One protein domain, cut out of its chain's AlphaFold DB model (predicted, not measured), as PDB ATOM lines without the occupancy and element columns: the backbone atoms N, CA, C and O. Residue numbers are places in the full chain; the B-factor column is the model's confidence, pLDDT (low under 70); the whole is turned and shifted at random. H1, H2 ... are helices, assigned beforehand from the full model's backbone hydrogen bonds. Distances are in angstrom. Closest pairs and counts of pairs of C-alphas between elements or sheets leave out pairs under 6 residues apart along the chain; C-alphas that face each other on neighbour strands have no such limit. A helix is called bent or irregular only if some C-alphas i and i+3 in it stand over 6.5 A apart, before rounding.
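Overview. This is residues 173 to 297 of the 316 residues of the protein "Hypothetical protein" of Dictyocha speculum (UniProt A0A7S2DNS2). One long helix, H5, runs through the middle of the domain, and the other helices are set round it: H2 runs beside it, H3b and H4 cross it at different places along its length, and H1 slants across its earlier part. The residues 173 to 178 of H1 stick out free at one end, and the long link from H3 to H4 makes a loop away from the core. The printed part has 125 residues with five named helices, H1 to H5 in order along the chain, and no named strand; the class is all helix. It is compact, with a radius of gyration of the C-alphas of 14.7 A, and spans 49 by 36 by 27 A.

Along the chain. H1 is residues 173 to 196, 35.0 A long, from C-alpha 173 at (24.235, 35.372, 6.150). H2 is residues 203 to 212. H3, residues 217 to 236, was assigned as one helix by its hydrogen bonds but is bent: C-alphas 225 and 228 are 6.5 A apart. Its arms are H3a, residues 217 to 225, and H3b, residues 228 to 236, at a shallow tilt of 18 degrees. H4 is residues 253 to 262, beginning at C-alpha 253 (46.235, 19.676, -2.237). H5 is residues 272 to 296, 37.4 A long, ending at C-alpha 296 (66.864, 18.061, -11.344).

Arrangement. H5 is the hub, touching four helices. With its residues 276 to 280 alone it touches residues 186 to 194 of H1 at a steep tilt of 53 degrees, the same way; the closest C-alphas, of Ile 190 and Val 276, are 5.5 A apart. H2 touches H5 at a shallow tilt of 20 degrees, opposite ways, closest at the C-alphas of Gly 203 and Ala 288, 4.7 A. H3b touches residues 285 to 294 of H5 alone, the same way at 37 degrees, only just steep, closest at the C-alphas of Ala 235 and Trp 290, 4.4 A. H4 and H5 form a helical hairpin, opposite ways at 37 degrees, only just steep; the closest C-alphas, of Leu 261 and Val 279, are 6.4 A apart. H1 and H3b are apart. Every O i to N i+4 pair is within hydrogen-bond range in H1, H2, H3a, H3b and H4, and 18 of 21 in H5.

Size, cuts and confidence. The C-alphas farthest apart, of Gln 174 and Ile 296, are 49.4 A apart. The printed part has no cut. The link from H3 to H4, residues 237 to 252, is long. The mean pLDDT of the printed part is 72.2, and 34 residues are under 70, among them 173 to 183, 237 to 251 and 292 to 297.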
ATOM      1  N   GLN A 173      24.427  36.700   6.751       53.38
ATOM      2  CA  GLN A 173      24.235  35.372   6.150       53.38
ATOM      3  C   GLN A 173      24.100  35.441   4.623       53.38
ATOM      4  O   GLN A 173      24.731  34.640   3.933       53.38
ATOM      5  N   GLN A 174      23.360  36.415   4.083       49.97
ATOM      6  CA  GLN A 174      23.225  36.603   2.632       49.97
ATOM      7  C   GLN A 174      24.564  36.950   1.965       49.97
ATOM      8  O   GLN A 174      24.937  36.311   0.983       49.97
ATOM      9  N   THR A 175      25.346  37.878   2.529       53.66
ATOM     10  CA  THR A 175      26.703  38.190   2.027       53.66
ATOM     11  C   THR A 175      27.664  37.003   2.146       53.66
ATOM     12  O   THR A 175      28.505  36.805   1.266       53.66
ATOM     13  N   GLY A 176      27.514  36.170   3.181       51.94
ATOM     14  CA  GLY A 176      28.218  34.892   3.303       51.94
ATOM     15  C   GLY A 176      27.877  33.926   2.164       51.94
ATOM     16  O   GLY A 176      28.777  33.456   1.466       51.94
ATOM     17  N   GLN A 177      26.588  33.666   1.923       51.31
ATOM     18  CA  GLN A 177      26.152  32.764   0.849       51.31
ATOM     19  C   GLN A 177      26.510  33.290  -0.547       51.31
ATOM     20  O   GLN A 177      26.974  32.510  -1.376       51.31
ATOM     21  N   HIS A 178      26.392  34.597  -0.796       50.41
ATOM     22  CA  HIS A 178      26.779  35.198  -2.074       50.41
ATOM     23  C   HIS A 178      28.285  35.036  -2.339       50.41
ATOM     24  O   HIS A 178      28.679  34.612  -3.424       50.41
ATOM     25  N   ARG A 179      29.141  35.265  -1.328       53.22
ATOM     26  CA  ARG A 179      30.587  34.994  -1.430       53.22
ATOM     27  C   ARG A 179      30.900  33.521  -1.682       53.22
ATOM     28  O   ARG A 179      31.795  33.225  -2.470       53.22
ATOM     29  N   HIS A 180      30.190  32.599  -1.031       54.72
ATOM     30  CA  HIS A 180      30.385  31.167  -1.263       54.72
ATOM     31  C   HIS A 180      29.950  30.736  -2.669       54.72
ATOM     32  O   HIS A 180      30.650  29.937  -3.286       54.72
ATOM     33  N   ARG A 181      28.857  31.298  -3.197       55.91
ATOM     34  CA  ARG A 181      28.359  30.998  -4.543       55.91
ATOM     35  C   ARG A 181      29.288  31.520  -5.643       55.91
ATOM     36  O   ARG A 181      29.730  30.721  -6.462       55.91
ATOM     37  N   CYS A 182      29.680  32.796  -5.596       54.22
ATOM     38  CA  CYS A 182      30.653  33.356  -6.545       54.22
ATOM     39  C   CYS A 182      31.996  32.606  -6.490       54.22
ATOM     40  O   CYS A 182      32.614  32.353  -7.519       54.22
ATOM     41  N   SER A 183      32.432  32.183  -5.296       66.62
ATOM     42  CA  SER A 183      33.636  31.357  -5.142       66.62
ATOM     43  C   SER A 183      33.493  29.969  -5.784       66.62
ATOM     44  O   SER A 183      34.450  29.483  -6.383       66.62
ATOM     45  N   ALA A 184      32.322  29.329  -5.706       72.50
ATOM     46  CA  ALA A 184      32.086  28.034  -6.345       72.50
ATOM     47  C   ALA A 184      32.107  28.144  -7.880       72.50
ATOM     48  O   ALA A 184      32.849  27.411  -8.531       72.50
ATOM     49  N   GLU A 185      31.373  29.110  -8.438       76.38
ATOM     50  CA  GLU A 185      31.292  29.359  -9.885       76.38
ATOM     51  C   GLU A 185      32.678  29.710 -10.474       76.38
ATOM     52  O   GLU A 185      33.085  29.135 -11.487       76.38
ATOM     53  N   LEU A 186      33.471  30.538  -9.774       74.81
ATOM     54  CA  LEU A 186      34.870  30.829 -10.115       74.81
ATOM     55  C   LEU A 186      35.758  29.570 -10.085       74.81
ATOM     56  O   LEU A 186      36.548  29.346 -11.003       74.81
ATOM     57  N   ASN A 187      35.636  28.716  -9.062       75.25
ATOM     58  CA  ASN A 187      36.428  27.482  -8.980       75.25
ATOM     59  C   ASN A 187      36.075  26.485 -10.099       75.25
ATOM     60  O   ASN A 187      36.980  25.863 -10.657       75.25
ATOM     61  N   ASP A 188      34.804  26.356 -10.482       78.38
ATOM     62  CA  ASP A 188      34.409  25.498 -11.604       78.38
ATOM     63  C   ASP A 188      34.887  26.050 -12.956       78.38
ATOM     64  O   ASP A 188      35.329  25.275 -13.810       78.38
ATOM     65  N   ALA A 189      34.878  27.375 -13.148       78.19
ATOM     66  CA  ALA A 189      35.455  28.017 -14.330       78.19
ATOM     67  C   ALA A 189      36.968  27.750 -14.443       78.19
ATOM     68  O   ALA A 189      37.436  27.274 -15.480       78.19
ATOM     69  N   ILE A 190      37.718  27.951 -13.352       76.94
ATOM     70  CA  ILE A 190      39.157  27.640 -13.273       76.94
ATOM     71  C   ILE A 190      39.413  26.159 -13.586       76.94
ATOM     72  O   ILE A 190      40.297  25.842 -14.379       76.94
ATOM     73  N   ARG A 191      38.623  25.238 -13.016       78.62
ATOM     74  CA  ARG A 191      38.768  23.790 -13.241       78.62
ATOM     75  C   ARG A 191      38.562  23.412 -14.712       78.62
ATOM     76  O   ARG A 191      39.385  22.687 -15.265       78.62
ATOM     77  N   LYS A 192      37.514  23.934 -15.358       80.19
ATOM     78  CA  LYS A 192      37.252  23.719 -16.796       80.19
ATOM     79  C   LYS A 192      38.368  24.293 -17.675       80.19
ATOM     80  O   LYS A 192      38.757  23.668 -18.661       80.19
ATOM     81  N   ARG A 193      38.912  25.462 -17.319       79.50
ATOM     82  CA  ARG A 193      40.000  26.109 -18.069       79.50
ATOM     83  C   ARG A 193      41.336  25.373 -17.903       79.50
ATOM     84  O   ARG A 193      42.020  25.177 -18.898       79.50
ATOM     85  N   LEU A 194      41.660  24.859 -16.712       77.62
ATOM     86  CA  LEU A 194      42.822  23.978 -16.485       77.62
ATOM     87  C   LEU A 194      42.745  22.671 -17.289       77.62
ATOM     88  O   LEU A 194      43.759  22.193 -17.776       77.62
ATOM     89  N   GLN A 195      41.551  22.090 -17.441       79.75
ATOM     90  CA  GLN A 195      41.354  20.857 -18.217       79.75
ATOM     91  C   GLN A 195      41.449  21.061 -19.738       79.75
ATOM     92  O   GLN A 195      41.664  20.096 -20.465       79.75
ATOM     93  N   SER A 196      41.264  22.293 -20.223       79.38
ATOM     94  CA  SER A 196      41.256  22.633 -21.655       79.38
ATOM     95  C   SER A 196      42.492  23.406 -22.124       79.38
ATOM     96  O   SER A 196      42.721  23.510 -23.327       79.38
ATOM     97  N   SER A 197      43.292  23.945 -21.202       77.44
ATOM     98  CA  SER A 197      44.495  24.718 -21.508       77.44
ATOM     99  C   SER A 197      45.749  23.831 -21.465       77.44
ATOM    100  O   SER A 197      45.901  23.029 -20.542       77.44
ATOM    101  N   PRO A 198      46.666  23.932 -22.447       78.62
ATOM    102  CA  PRO A 198      47.871  23.114 -22.474       78.62
ATOM    103  C   PRO A 198      48.847  23.545 -21.376       78.62
ATOM    104  O   PRO A 198      49.344  24.676 -21.393       78.62
ATOM    105  N   ILE A 199      49.168  22.625 -20.463       75.19
ATOM    106  CA  ILE A 199      50.157  22.831 -19.396       75.19
ATOM    107  C   ILE A 199      51.504  23.253 -20.027       75.19
ATOM    108  O   ILE A 199      51.976  22.559 -20.935       75.19
ATOM    109  N   PRO A 200      52.131  24.364 -19.589       77.75
ATOM    110  CA  PRO A 200      53.450  24.772 -20.070       77.75
ATOM    111  C   PRO A 200      54.516  23.709 -19.791       77.75
ATOM    112  O   PRO A 200      54.493  23.048 -18.752       77.75
ATOM    113  N   ARG A 201      55.475  23.570 -20.706       74.62
ATOM    114  CA  ARG A 201      56.565  22.586 -20.610       74.62
ATOM    115  C   ARG A 201      57.669  23.020 -19.648       74.62
ATOM    116  O   ARG A 201      58.356  22.164 -19.105       74.62
ATOM    117  N   SER A 202      57.831  24.325 -19.446       75.94
ATOM    118  CA  SER A 202      58.838  24.925 -18.569       75.94
ATOM    119  C   SER A 202      58.258  26.089 -17.763       75.94
ATOM    120  O   SER A 202      57.259  26.708 -18.142       75.94
ATOM    121  N   GLY A 203      58.892  26.400 -16.632       71.19
ATOM    122  CA  GLY A 203      58.601  27.577 -15.818       71.19
ATOM    123  C   GLY A 203      58.902  28.869 -16.575       71.19
ATOM    124  O   GLY A 203      58.230  29.873 -16.355       71.19
ATOM    125  N   GLU A 204      59.843  28.831 -17.523       76.19
ATOM    126  CA  GLU A 204      60.094  29.908 -18.485       76.19
ATOM    127  C   GLU A 204      58.899  30.122 -19.429       76.19
ATOM    128  O   GLU A 204      58.405  31.243 -19.521       76.19
ATOM    129  N   GLU A 205      58.353  29.066 -20.045       74.88
ATOM    130  CA  GLU A 205      57.153  29.168 -20.892       74.88
ATOM    131  C   GLU A 205      55.947  29.687 -20.091       74.88
ATOM    132  O   GLU A 205      55.233  30.580 -20.551       74.88
ATOM    133  N   ALA A 206      55.742  29.179 -18.872       77.44
ATOM    134  CA  ALA A 206      54.684  29.656 -17.984       77.44
ATOM    135  C   ALA A 206      54.856  31.141 -17.616       77.44
ATOM    136  O   ALA A 206      53.882  31.890 -17.607       77.44
ATOM    137  N   SER A 207      56.093  31.581 -17.358       73.06
ATOM    138  CA  SER A 207      56.397  32.979 -17.034       73.06
ATOM    139  C   SER A 207      56.174  33.901 -18.233       73.06
ATOM    140  O   SER A 207      55.593  34.968 -18.067       73.06
ATOM    141  N   ILE A 208      56.560  33.483 -19.444       76.38
ATOM    142  CA  ILE A 208      56.333  34.248 -20.680       76.38
ATOM    143  C   ILE A 208      54.835  34.417 -20.953       76.38
ATOM    144  O   ILE A 208      54.396  35.528 -21.239       76.38
ATOM    145  N   ARG A 209      54.028  33.349 -20.821       78.50
ATOM    146  CA  ARG A 209      52.561  33.456 -20.949       78.50
ATOM    147  C   ARG A 209      52.001  34.490 -19.973       78.50
ATOM    148  O   ARG A 209      51.288  35.387 -20.395       78.50
ATOM    149  N   MET A 210      52.418  34.404 -18.712       77.12
ATOM    150  CA  MET A 210      51.940  35.267 -17.635       77.12
ATOM    151  C   MET A 210      52.396  36.736 -17.756       77.12
ATOM    152  O   MET A 210      51.706  37.642 -17.295       77.12
ATOM    153  N   LEU A 211      53.550  36.995 -18.383       76.88
ATOM    154  CA  LEU A 211      53.987  38.346 -18.758       76.88
ATOM    155  C   LEU A 211      53.148  38.918 -19.910       76.88
ATOM    156  O   LEU A 211      52.872  40.115 -19.932       76.88
ATOM    157  N   ASN A 212      52.701  38.063 -20.832       77.12
ATOM    158  CA  ASN A 212      51.835  38.451 -21.944       77.12
ATOM    159  C   ASN A 212      50.364  38.662 -21.529       77.12
ATOM    160  O   ASN A 212      49.614  39.251 -22.304       77.12
ATOM    161  N   SER A 213      49.949  38.264 -20.318       73.31
ATOM    162  CA  SER A 213      48.587  38.471 -19.785       73.31
ATOM    163  C   SER A 213      48.256  39.937 -19.430       73.31
ATOM    164  O   SER A 213      47.270  40.190 -18.746       73.31
ATOM    165  N   GLY A 214      49.086  40.913 -19.825       76.31
ATOM    166  CA  GLY A 214      48.839  42.345 -19.590       76.31
ATOM    167  C   GLY A 214      48.954  42.797 -18.126       76.31
ATOM    168  O   GLY A 214      48.449  43.861 -17.771       76.31
ATOM    169  N   LEU A 215      49.604  42.005 -17.266       77.62
ATOM    170  CA  LEU A 215      49.703  42.285 -15.833       77.62
ATOM    171  C   LEU A 215      50.434  43.596 -15.546       77.62
ATOM    172  O   LEU A 215      51.529  43.847 -16.050       77.62
ATOM    173  N   ASN A 216      49.882  44.388 -14.627       80.81
ATOM    174  CA  ASN A 216      50.559  45.593 -14.171       80.81
ATOM    175  C   ASN A 216      51.738  45.278 -13.229       80.81
ATOM    176  O   ASN A 216      51.846  44.210 -12.616       80.81
ATOM    177  N   THR A 217      52.607  46.271 -13.050       75.69
ATOM    178  CA  THR A 217      53.825  46.235 -12.224       75.69
ATOM    179  C   THR A 217      53.600  45.715 -10.798       75.69
ATOM    180  O   THR A 217      54.484  45.082 -10.215       75.69
ATOM    181  N   VAL A 218      52.433  45.991 -10.201       78.38
ATOM    182  CA  VAL A 218      52.091  45.575  -8.831       78.38
ATOM    183  C   VAL A 218      51.686  44.105  -8.804       78.38
ATOM    184  O   VAL A 218      52.177  43.356  -7.959       78.38
ATOM    185  N   GLN A 219      50.843  43.681  -9.747       79.50
ATOM    186  CA  GLN A 219      50.432  42.287  -9.912       79.50
ATOM    187  C   GLN A 219      51.652  41.400 -10.173       79.50
ATOM    188  O   GLN A 219      51.864  40.445  -9.426       79.50
ATOM    189  N   LEU A 220      52.516  41.775 -11.125       76.31
ATOM    190  CA  LEU A 220      53.740  41.038 -11.453       76.31
ATOM    191  C   LEU A 220      54.658  40.868 -10.229       76.31
ATOM    192  O   LEU A 220      54.983  39.740  -9.859       76.31
ATOM    193  N   LYS A 221      54.983  41.961  -9.517       75.56
ATOM    194  CA  LYS A 221      55.739  41.906  -8.246       75.56
ATOM    195  C   LYS A 221      55.101  40.956  -7.233       75.56
ATOM    196  O   LYS A 221      55.807  40.244  -6.519       75.56
ATOM    197  N   CYS A 222      53.773  40.945  -7.150       79.19
ATOM    198  CA  CYS A 222      53.047  40.091  -6.223       79.19
ATOM    199  C   CYS A 222      53.202  38.602  -6.570       79.19
ATOM    200  O   CYS A 222      53.407  37.786  -5.665       79.19
ATOM    201  N   VAL A 223      53.190  38.249  -7.861       79.81
ATOM    202  CA  VAL A 223      53.454  36.876  -8.313       79.81
ATOM    203  C   VAL A 223      54.897  36.463  -8.031       79.81
ATOM    204  O   VAL A 223      55.122  35.423  -7.405       79.81
ATOM    205  N   CYS A 224      55.871  37.283  -8.427       75.62
ATOM    206  CA  CYS A 224      57.296  36.993  -8.249       75.62
ATOM    207  C   CYS A 224      57.674  36.800  -6.773       75.62
ATOM    208  O   CYS A 224      58.462  35.916  -6.452       75.62
ATOM    209  N   ASN A 225      57.070  37.576  -5.866       78.75
ATOM    210  CA  ASN A 225      57.364  37.503  -4.433       78.75
ATOM    211  C   ASN A 225      56.553  36.438  -3.672       78.75
ATOM    212  O   ASN A 225      56.985  36.019  -2.599       78.75
ATOM    213  N   SER A 226      55.402  35.991  -4.191       78.38
ATOM    214  CA  SER A 226      54.494  35.084  -3.458       78.38
ATOM    215  C   SER A 226      54.386  33.693  -4.082       78.38
ATOM    216  O   SER A 226      54.439  32.687  -3.377       78.38
ATOM    217  N   ILE A 227      54.232  33.619  -5.405       81.56
ATOM    218  CA  ILE A 227      53.887  32.386  -6.127       81.56
ATOM    219  C   ILE A 227      55.139  31.636  -6.576       81.56
ATOM    220  O   ILE A 227      55.212  30.420  -6.402       81.56
ATOM    221  N   VAL A 228      56.160  32.342  -7.068       76.75
ATOM    222  CA  VAL A 228      57.434  31.717  -7.465       76.75
ATOM    223  C   VAL A 228      58.105  31.000  -6.275       76.75
ATOM    224  O   VAL A 228      58.426  29.813  -6.411       76.75
ATOM    225  N   PRO A 229      58.228  31.601  -5.067       78.88
ATOM    226  CA  PRO A 229      58.713  30.888  -3.882       78.88
ATOM    227  C   PRO A 229      57.817  29.717  -3.458       78.88
ATOM    228  O   PRO A 229      58.327  28.714  -2.957       78.88
ATOM    229  N   LEU A 230      56.499  29.805  -3.673       75.75
ATOM    230  CA  LEU A 230      55.551  28.740  -3.336       75.75
ATOM    231  C   LEU A 230      55.709  27.517  -4.252       75.75
ATOM    232  O   LEU A 230      55.769  26.392  -3.751       75.75
ATOM    233  N   GLY A 231      55.856  27.731  -5.565       73.56
ATOM    234  CA  GLY A 231      56.190  26.676  -6.526       73.56
ATOM    235  C   GLY A 231      57.499  25.980  -6.154       73.56
ATOM    236  O   GLY A 231      57.529  24.764  -5.978       73.56
ATOM    237  N   ARG A 232      58.547  26.766  -5.877       74.00
ATOM    238  CA  ARG A 232      59.876  26.298  -5.429       74.00
ATOM    239  C   ARG A 232      59.867  25.559  -4.088       74.00
ATOM    240  O   ARG A 232      60.653  24.631  -3.878       74.00
ATOM    241  N   TYR A 233      58.976  25.933  -3.175       75.69
ATOM    242  CA  TYR A 233      58.765  25.203  -1.928       75.69
ATOM    243  C   TYR A 233      58.123  23.831  -2.192       75.69
ATOM    244  O   TYR A 233      58.576  22.829  -1.641       75.69
ATOM    245  N   TYR A 234      57.104  23.745  -3.050       71.31
ATOM    246  CA  TYR A 234      56.457  22.465  -3.365       71.31
ATOM    247  C   TYR A 234      57.345  21.526  -4.186       71.31
ATOM    248  O   TYR A 234      57.454  20.359  -3.823       71.31
ATOM    249  N   ALA A 235      58.069  22.061  -5.164       68.44
ATOM    250  CA  ALA A 235      59.239  21.469  -5.808       68.44
ATOM    251  C   ALA A 235      60.200  20.778  -4.814       68.44
ATOM    252  O   ALA A 235      60.392  19.559  -4.831       68.44
ATOM    253  N   THR A 236      60.753  21.556  -3.875       71.38
ATOM    254  CA  THR A 236      61.731  21.084  -2.873       71.38
ATOM    255  C   THR A 236      61.142  20.032  -1.923       71.38
ATOM    256  O   THR A 236      61.858  19.172  -1.405       71.38
ATOM    257  N   TYR A 237      59.826  20.073  -1.692       69.06
ATOM    258  CA  TYR A 237      59.109  19.176  -0.788       69.06
ATOM    259  C   TYR A 237      57.983  18.411  -1.489       69.06
ATOM    260  O   TYR A 237      56.878  18.334  -0.948       69.06
ATOM    261  N   SER A 238      58.271  17.791  -2.637       60.09
ATOM    262  CA  SER A 238      57.301  17.036  -3.452       60.09
ATOM    263  C   SER A 238      56.419  16.082  -2.628       60.09
ATOM    264  O   SER A 238      55.197  16.109  -2.720       60.09
ATOM    265  N   ARG A 239      57.021  15.337  -1.690       58.28
ATOM    266  CA  ARG A 239      56.336  14.459  -0.715       58.28
ATOM    267  C   ARG A 239      55.310  15.130   0.199       58.28
ATOM    268  O   ARG A 239      54.450  14.457   0.739       58.28
ATOM    269  N   ARG A 240      55.445  16.427   0.478       56.19
ATOM    270  CA  ARG A 240      54.463  17.200   1.265       56.19
ATOM    271  C   ARG A 240      53.361  17.770   0.394       56.19
ATOM    272  O   ARG A 240      52.546  18.565   0.875       56.19
ATOM    273  N   ALA A 241      53.455  17.537  -0.903       53.50
ATOM    274  CA  ALA A 241      52.753  18.307  -1.887       53.50
ATOM    275  C   ALA A 241      52.065  17.453  -2.947       53.50
ATOM    276  O   ALA A 241      51.520  18.027  -3.879       53.50
ATOM    277  N   ASP A 242      52.052  16.132  -2.744       55.78
ATOM    278  CA  ASP A 242      51.281  15.172  -3.520       55.78
ATOM    279  C   ASP A 242      49.860  15.708  -3.748       55.78
ATOM    280  O   ASP A 242      49.122  16.030  -2.811       55.78
ATOM    281  N   TRP A 243      49.532  15.894  -5.023       59.66
ATOM    282  CA  TRP A 243      48.283  16.495  -5.468       59.66
ATOM    283  C   TRP A 243      47.129  15.495  -5.390       59.66
ATOM    284  O   TRP A 243      45.980  15.925  -5.360       59.66
ATOM    285  N   ASN A 244      47.445  14.198  -5.292       53.16
ATOM    286  CA  ASN A 244      46.504  13.091  -5.165       53.16
ATOM    287  C   ASN A 244      46.278  12.687  -3.693       53.16
ATOM    288  O   ASN A 244      45.316  11.982  -3.394       53.16
ATOM    289  N   GLU A 245      47.112  13.153  -2.753       53.91
ATOM    290  CA  GLU A 245      46.846  12.997  -1.320       53.91
ATOM    291  C   GLU A 245      45.765  13.982  -0.838       53.91
ATOM    292  O   GLU A 245      45.885  15.210  -0.943       53.91
ATOM    293  N   GLN A 246      44.720  13.440  -0.208       55.72
ATOM    294  CA  GLN A 246      43.757  14.229   0.554       55.72
ATOM    295  C   GLN A 246      44.422  14.792   1.817       55.72
ATOM    296  O   GLN A 246      44.816  14.066   2.732       55.72
ATOM    297  N   TRP A 247      44.510  16.118   1.909       54.75
ATOM    298  CA  TRP A 247      44.963  16.799   3.124       54.75
ATOM    299  C   TRP A 247      43.772  17.083   4.049       54.75
ATOM    300  O   TRP A 247      42.659  17.247   3.560       54.75
ATOM    301  N   ARG A 248      44.011  17.256   5.366       47.16
ATOM    302  CA  ARG A 248      42.994  17.572   6.414       47.16
ATOM    303  C   ARG A 248      41.754  18.289   5.851       47.16
ATOM    304  O   ARG A 248      41.941  19.373   5.297       47.16
ATOM    305  N   HIS A 249      40.543  17.768   6.070       54.09
ATOM    306  CA  HIS A 249      39.287  18.148   5.382       54.09
ATOM    307  C   HIS A 249      39.117  17.562   3.958       54.09
ATOM    308  O   HIS A 249      38.603  18.262   3.093       54.09
ATOM    309  N   GLU A 250      39.580  16.327   3.712       65.19
ATOM    310  CA  GLU A 250      39.259  15.473   2.534       65.19
ATOM    311  C   GLU A 250      39.543  16.057   1.133       65.19
ATOM    312  O   GLU A 250      39.246  15.444   0.113       65.19
ATOM    313  N   MET A 251      40.175  17.225   1.072       61.06
ATOM    314  CA  MET A 251      40.387  17.992  -0.149       61.06
ATOM    315  C   MET A 251      41.816  17.796  -0.659       61.06
ATOM    316  O   MET A 251      42.783  17.925   0.111       61.06
ATOM    317  N   LEU A 252      41.938  17.535  -1.961       71.69
ATOM    318  CA  LEU A 252      43.218  17.369  -2.644       71.69
ATOM    319  C   LEU A 252      44.055  18.638  -2.522       71.69
ATOM    320  O   LEU A 252      43.528  19.755  -2.517       71.69
ATOM    321  N   LYS A 253      45.382  18.501  -2.443       68.62
ATOM    322  CA  LYS A 253      46.235  19.676  -2.237       68.62
ATOM    323  C   LYS A 253      46.117  20.706  -3.367       68.62
ATOM    324  O   LYS A 253      46.160  21.907  -3.093       68.62
ATOM    325  N   GLY A 254      45.885  20.250  -4.598       72.62
ATOM    326  CA  GLY A 254      45.626  21.131  -5.734       72.62
ATOM    327  C   GLY A 254      44.371  21.967  -5.591       72.62
ATOM    328  O   GLY A 254      44.420  23.178  -5.780       72.62
ATOM    329  N   GLU A 255      43.274  21.357  -5.149       74.38
ATOM    330  CA  GLU A 255      42.029  22.072  -4.865       74.38
ATOM    331  C   GLU A 255      42.212  23.096  -3.737       74.38
ATOM    332  O   GLU A 255      41.594  24.160  -3.762       74.38
ATOM    333  N   LYS A 256      43.107  22.836  -2.769       75.50
ATOM    334  CA  LYS A 256      43.463  23.837  -1.748       75.50
ATOM    335  C   LYS A 256      44.170  25.032  -2.352       75.50
ATOM    336  O   LYS A 256      43.793  26.154  -2.037       75.50
ATOM    337  N   LEU A 257      45.175  24.798  -3.196       79.31
ATOM    338  CA  LEU A 257      45.903  25.881  -3.849       79.31
ATOM    339  C   LEU A 257      44.967  26.678  -4.764       79.31
ATOM    340  O   LEU A 257      44.924  27.899  -4.659       79.31
ATOM    341  N   GLN A 258      44.160  25.988  -5.572       82.00
ATOM    342  CA  GLN A 258      43.130  26.574  -6.422       82.00
ATOM    343  C   GLN A 258      42.178  27.468  -5.611       82.00
ATOM    344  O   GLN A 258      42.046  28.649  -5.921       82.00
ATOM    345  N   ARG A 259      41.585  26.957  -4.520       78.31
ATOM    346  CA  ARG A 259      40.703  27.751  -3.645       78.31
ATOM    347  C   ARG A 259      41.435  28.906  -2.962       78.31
ATOM    348  O   ARG A 259      40.853  29.977  -2.809       78.31
ATOM    349  N   SER A 260      42.692  28.725  -2.553       80.56
ATOM    350  CA  SER A 260      43.503  29.797  -1.964       80.56
ATOM    351  C   SER A 260      43.743  30.929  -2.964       80.56
ATOM    352  O   SER A 260      43.472  32.079  -2.621       80.56
ATOM    353  N   LEU A 261      44.158  30.615  -4.195       82.69
ATOM    354  CA  LEU A 261      44.364  31.596  -5.264       82.69
ATOM    355  C   LEU A 261      43.047  32.267  -5.672       82.69
ATOM    356  O   LEU A 261      42.974  33.492  -5.665       82.69
ATOM    357  N   ALA A 262      41.974  31.501  -5.884       81.12
ATOM    358  CA  ALA A 262      40.638  32.034  -6.168       81.12
ATOM    359  C   ALA A 262      40.098  32.948  -5.043       81.12
ATOM    360  O   ALA A 262      39.358  33.887  -5.306       81.12
ATOM    361  N   SER A 263      40.489  32.729  -3.780       81.12
ATOM    362  CA  SER A 263      40.134  33.614  -2.650       81.12
ATOM    363  C   SER A 263      41.021  34.863  -2.507       81.12
ATOM    364  O   SER A 263      40.774  35.721  -1.646       81.12
ATOM    365  N   TRP A 264      42.100  34.937  -3.285       81.44
ATOM    366  CA  TRP A 264      43.126  35.973  -3.212       81.44
ATOM    367  C   TRP A 264      43.098  36.897  -4.427       81.44
ATOM    368  O   TRP A 264      43.142  38.109  -4.246       81.44
ATOM    369  N   VAL A 265      42.916  36.348  -5.626       80.25
ATOM    370  CA  VAL A 265      42.863  37.085  -6.895       80.25
ATOM    371  C   VAL A 265      41.818  38.219  -6.935       80.25
ATOM    372  O   VAL A 265      42.197  39.318  -7.339       80.25
ATOM    373  N   PRO A 266      40.591  38.080  -6.387       78.38
ATOM    374  CA  PRO A 266      39.650  39.203  -6.268       78.38
ATOM    375  C   PRO A 266      40.169  40.399  -5.443       78.38
ATOM    376  O   PRO A 266      39.615  41.490  -5.506       78.38
ATOM    377  N   LYS A 267      41.227  40.219  -4.637       82.25
ATOM    378  CA  LYS A 267      41.863  41.283  -3.836       82.25
ATOM    379  C   LYS A 267      42.979  42.010  -4.594       82.25
ATOM    380  O   LYS A 267      43.560  42.939  -4.047       82.25
ATOM    381  N   MET A 268      43.299  41.577  -5.815       76.44
ATOM    382  CA  MET A 268      44.366  42.143  -6.652       76.44
ATOM    383  C   MET A 268      43.862  43.204  -7.640       76.44
ATOM    384  O   MET A 268      44.654  43.708  -8.437       76.44
ATOM    385  N   GLY A 269      42.563  43.531  -7.601       81.56
ATOM    386  CA  GLY A 269      41.947  44.509  -8.502       81.56
ATOM    387  C   GLY A 269      41.942  44.071  -9.969       81.56
ATOM    388  O   GLY A 269      42.094  44.913 -10.841       81.56
ATOM    389  N   LEU A 270      41.842  42.763 -10.225       81.00
ATOM    390  CA  LEU A 270      41.661  42.202 -11.566       81.00
ATOM    391  C   LEU A 270      40.172  42.147 -11.915       81.00
ATOM    392  O   LEU A 270      39.364  41.757 -11.066       81.00
ATOM    393  N   ASP A 271      39.830  42.479 -13.157       84.38
ATOM    394  CA  ASP A 271      38.465  42.376 -13.673       84.38
ATOM    395  C   ASP A 271      37.988  40.919 -13.689       84.38
ATOM    396  O   ASP A 271      38.765  39.993 -13.921       84.38
ATOM    397  N   GLU A 272      36.699  40.687 -13.416       80.69
ATOM    398  CA  GLU A 272      36.155  39.339 -13.172       80.69
ATOM    399  C   GLU A 272      36.366  38.361 -14.343       80.69
ATOM    400  O   GLU A 272      36.503  37.157 -14.116       80.69
ATOM    401  N   HIS A 273      36.455  38.867 -15.577       80.06
ATOM    402  CA  HIS A 273      36.801  38.068 -16.754       80.06
ATOM    403  C   HIS A 273      38.253  37.562 -16.728       80.06
ATOM    404  O   HIS A 273      38.490  36.386 -17.013       80.06
ATOM    405  N   ASP A 274      39.201  38.394 -16.297       83.19
ATOM    406  CA  ASP A 274      40.632  38.074 -16.298       83.19
ATOM    407  C   ASP A 274      41.038  37.237 -15.077       83.19
ATOM    408  O   ASP A 274      42.018  36.493 -15.118       83.19
ATOM    409  N   GLN A 275      40.262  37.292 -13.986       84.69
ATOM    410  CA  GLN A 275      40.528  36.518 -12.766       84.69
ATOM    411  C   GLN A 275      40.628  35.005 -13.024       84.69
ATOM    412  O   GLN A 275      41.451  34.335 -12.395       84.69
ATOM    413  N   VAL A 276      39.813  34.450 -13.931       84.06
ATOM    414  CA  VAL A 276      39.852  33.015 -14.270       84.06
ATOM    415  C   VAL A 276      41.159  32.665 -14.976       84.06
ATOM    416  O   VAL A 276      41.840  31.725 -14.565       84.06
ATOM    417  N   GLU A 277      41.509  33.416 -16.022       84.62
ATOM    418  CA  GLU A 277      42.712  33.191 -16.828       84.62
ATOM    419  C   GLU A 277      43.976  33.383 -15.982       84.62
ATOM    420  O   GLU A 277      44.835  32.505 -15.941       84.62
ATOM    421  N   PHE A 278      44.018  34.441 -15.173       84.38
ATOM    422  CA  PHE A 278      45.128  34.697 -14.265       84.38
ATOM    423  C   PHE A 278      45.321  33.590 -13.215       84.38
ATOM    424  O   PHE A 278      46.448  33.143 -13.008       84.38
ATOM    425  N   VAL A 279      44.262  33.077 -12.566       84.25
ATOM    426  CA  VAL A 279      44.425  31.942 -11.625       84.25
ATOM    427  C   VAL A 279      44.929  30.687 -12.347       84.25
ATOM    428  O   VAL A 279      45.721  29.934 -11.774       84.25
ATOM    429  N   VAL A 280      44.497  30.454 -13.586       83.50
ATOM    430  CA  VAL A 280      44.961  29.327 -14.409       83.50
ATOM    431  C   VAL A 280      46.450  29.471 -14.733       83.50
ATOM    432  O   VAL A 280      47.197  28.518 -14.517       83.50
ATOM    433  N   ASP A 281      46.902  30.654 -15.148       83.75
ATOM    434  CA  ASP A 281      48.319  30.942 -15.408       83.75
ATOM    435  C   ASP A 281      49.179  30.811 -14.141       83.75
ATOM    436  O   ASP A 281      50.244  30.192 -14.179       83.75
ATOM    437  N   LEU A 282      48.697  31.284 -12.984       85.12
ATOM    438  CA  LEU A 282      49.379  31.084 -11.699       85.12
ATOM    439  C   LEU A 282      49.520  29.603 -11.329       85.12
ATOM    440  O   LEU A 282      50.565  29.185 -10.824       85.12
ATOM    441  N   LEU A 283      48.476  28.802 -11.555       83.56
ATOM    442  CA  LEU A 283      48.516  27.363 -11.292       83.56
ATOM    443  C   LEU A 283      49.472  26.659 -12.258       83.56
ATOM    444  O   LEU A 283      50.292  25.859 -11.811       83.56
ATOM    445  N   HIS A 284      49.440  27.004 -13.545       83.62
ATOM    446  CA  HIS A 284      50.400  26.520 -14.533       83.62
ATOM    447  C   HIS A 284      51.847  26.874 -14.183       83.62
ATOM    448  O   HIS A 284      52.708  26.003 -14.279       83.62
ATOM    449  N   LEU A 285      52.121  28.093 -13.714       81.81
ATOM    450  CA  LEU A 285      53.450  28.490 -13.247       81.81
ATOM    451  C   LEU A 285      53.908  27.642 -12.053       81.81
ATOM    452  O   LEU A 285      55.049  27.184 -12.026       81.81
ATOM    453  N   VAL A 286      53.021  27.363 -11.090       82.56
ATOM    454  CA  VAL A 286      53.333  26.470  -9.960       82.56
ATOM    455  C   VAL A 286      53.590  25.028 -10.422       82.56
ATOM    456  O   VAL A 286      54.523  24.402  -9.915       82.56
ATOM    457  N   PHE A 287      52.816  24.503 -11.375       76.88
ATOM    458  CA  PHE A 287      53.025  23.163 -11.941       76.88
ATOM    459  C   PHE A 287      54.319  23.056 -12.754       76.88
ATOM    460  O   PHE A 287      55.053  22.080 -12.616       76.88
ATOM    461  N   ALA A 288      54.634  24.060 -13.568       78.06
ATOM    462  CA  ALA A 288      55.840  24.063 -14.382       78.06
ATOM    463  C   ALA A 288      57.107  24.148 -13.511       78.06
ATOM    464  O   ALA A 288      58.002  23.313 -13.641       78.06
ATOM    465  N   LEU A 289      57.125  25.059 -12.525       77.88
ATOM    466  CA  LEU A 289      58.215  25.176 -11.544       77.88
ATOM    467  C   LEU A 289      58.393  23.923 -10.680       77.88
ATOM    468  O   LEU A 289      59.504  23.615 -10.248       77.88
ATOM    469  N   TRP A 290      57.308  23.195 -10.412       74.19
ATOM    470  CA  TRP A 290      57.396  21.880  -9.790       74.19
ATOM    471  C   TRP A 290      58.133  20.895 -10.701       74.19
ATOM    472  O   TRP A 290      59.096  20.260 -10.269       74.19
ATOM    473  N   ASN A 291      57.670  20.747 -11.943       71.81
ATOM    474  CA  ASN A 291      58.125  19.684 -12.836       71.81
ATOM    475  C   ASN A 291      59.623  19.802 -13.143       71.81
ATOM    476  O   ASN A 291      60.341  18.822 -12.947       71.81
ATOM    477  N   GLU A 292      60.121  21.002 -13.457       69.19
ATOM    478  CA  GLU A 292      61.552  21.257 -13.707       69.19
ATOM    479  C   GLU A 292      62.450  20.766 -12.559       69.19
ATOM    480  O   GLU A 292      63.432  20.052 -12.752       69.19
ATOM    481  N   THR A 293      62.096  21.094 -11.315       59.38
ATOM    482  CA  THR A 293      62.880  20.653 -10.148       59.38
ATOM    483  C   THR A 293      62.755  19.164  -9.835       59.38
ATOM    484  O   THR A 293      63.631  18.611  -9.163       59.38
ATOM    485  N   SER A 294      61.691  18.504 -10.303       52.12
ATOM    486  CA  SER A 294      61.520  17.061 -10.129       52.12
ATOM    487  C   SER A 294      62.479  16.256 -11.012       52.12
ATOM    488  O   SER A 294      62.946  15.205 -10.581       52.12
ATOM    489  N   GLU A 295      62.863  16.798 -12.174       52.19
ATOM    490  CA  GLU A 295      63.904  16.237 -13.046       52.19
ATOM    491  C   GLU A 295      65.316  16.481 -12.484       52.19
ATOM    492  O   GLU A 295      66.180  15.605 -12.543       52.19
ATOM    493  N   ILE A 296      65.549  17.650 -11.876       45.66
ATOM    494  CA  ILE A 296      66.864  18.061 -11.344       45.66
ATOM    495  C   ILE A 296      67.229  17.338 -10.031       45.66
ATOM    496  O   ILE A 296      68.405  17.252  -9.670       45.66
ATOM    497  N   SER A 297      66.250  16.810  -9.292       38.41
ATOM    498  CA  SER A 297      66.473  16.111  -8.021       38.41
ATOM    499  C   SER A 297      66.540  14.589  -8.221       38.41
ATOM    500  O   SER A 297      65.494  13.932  -8.175       38.41
TER     501      SER A 297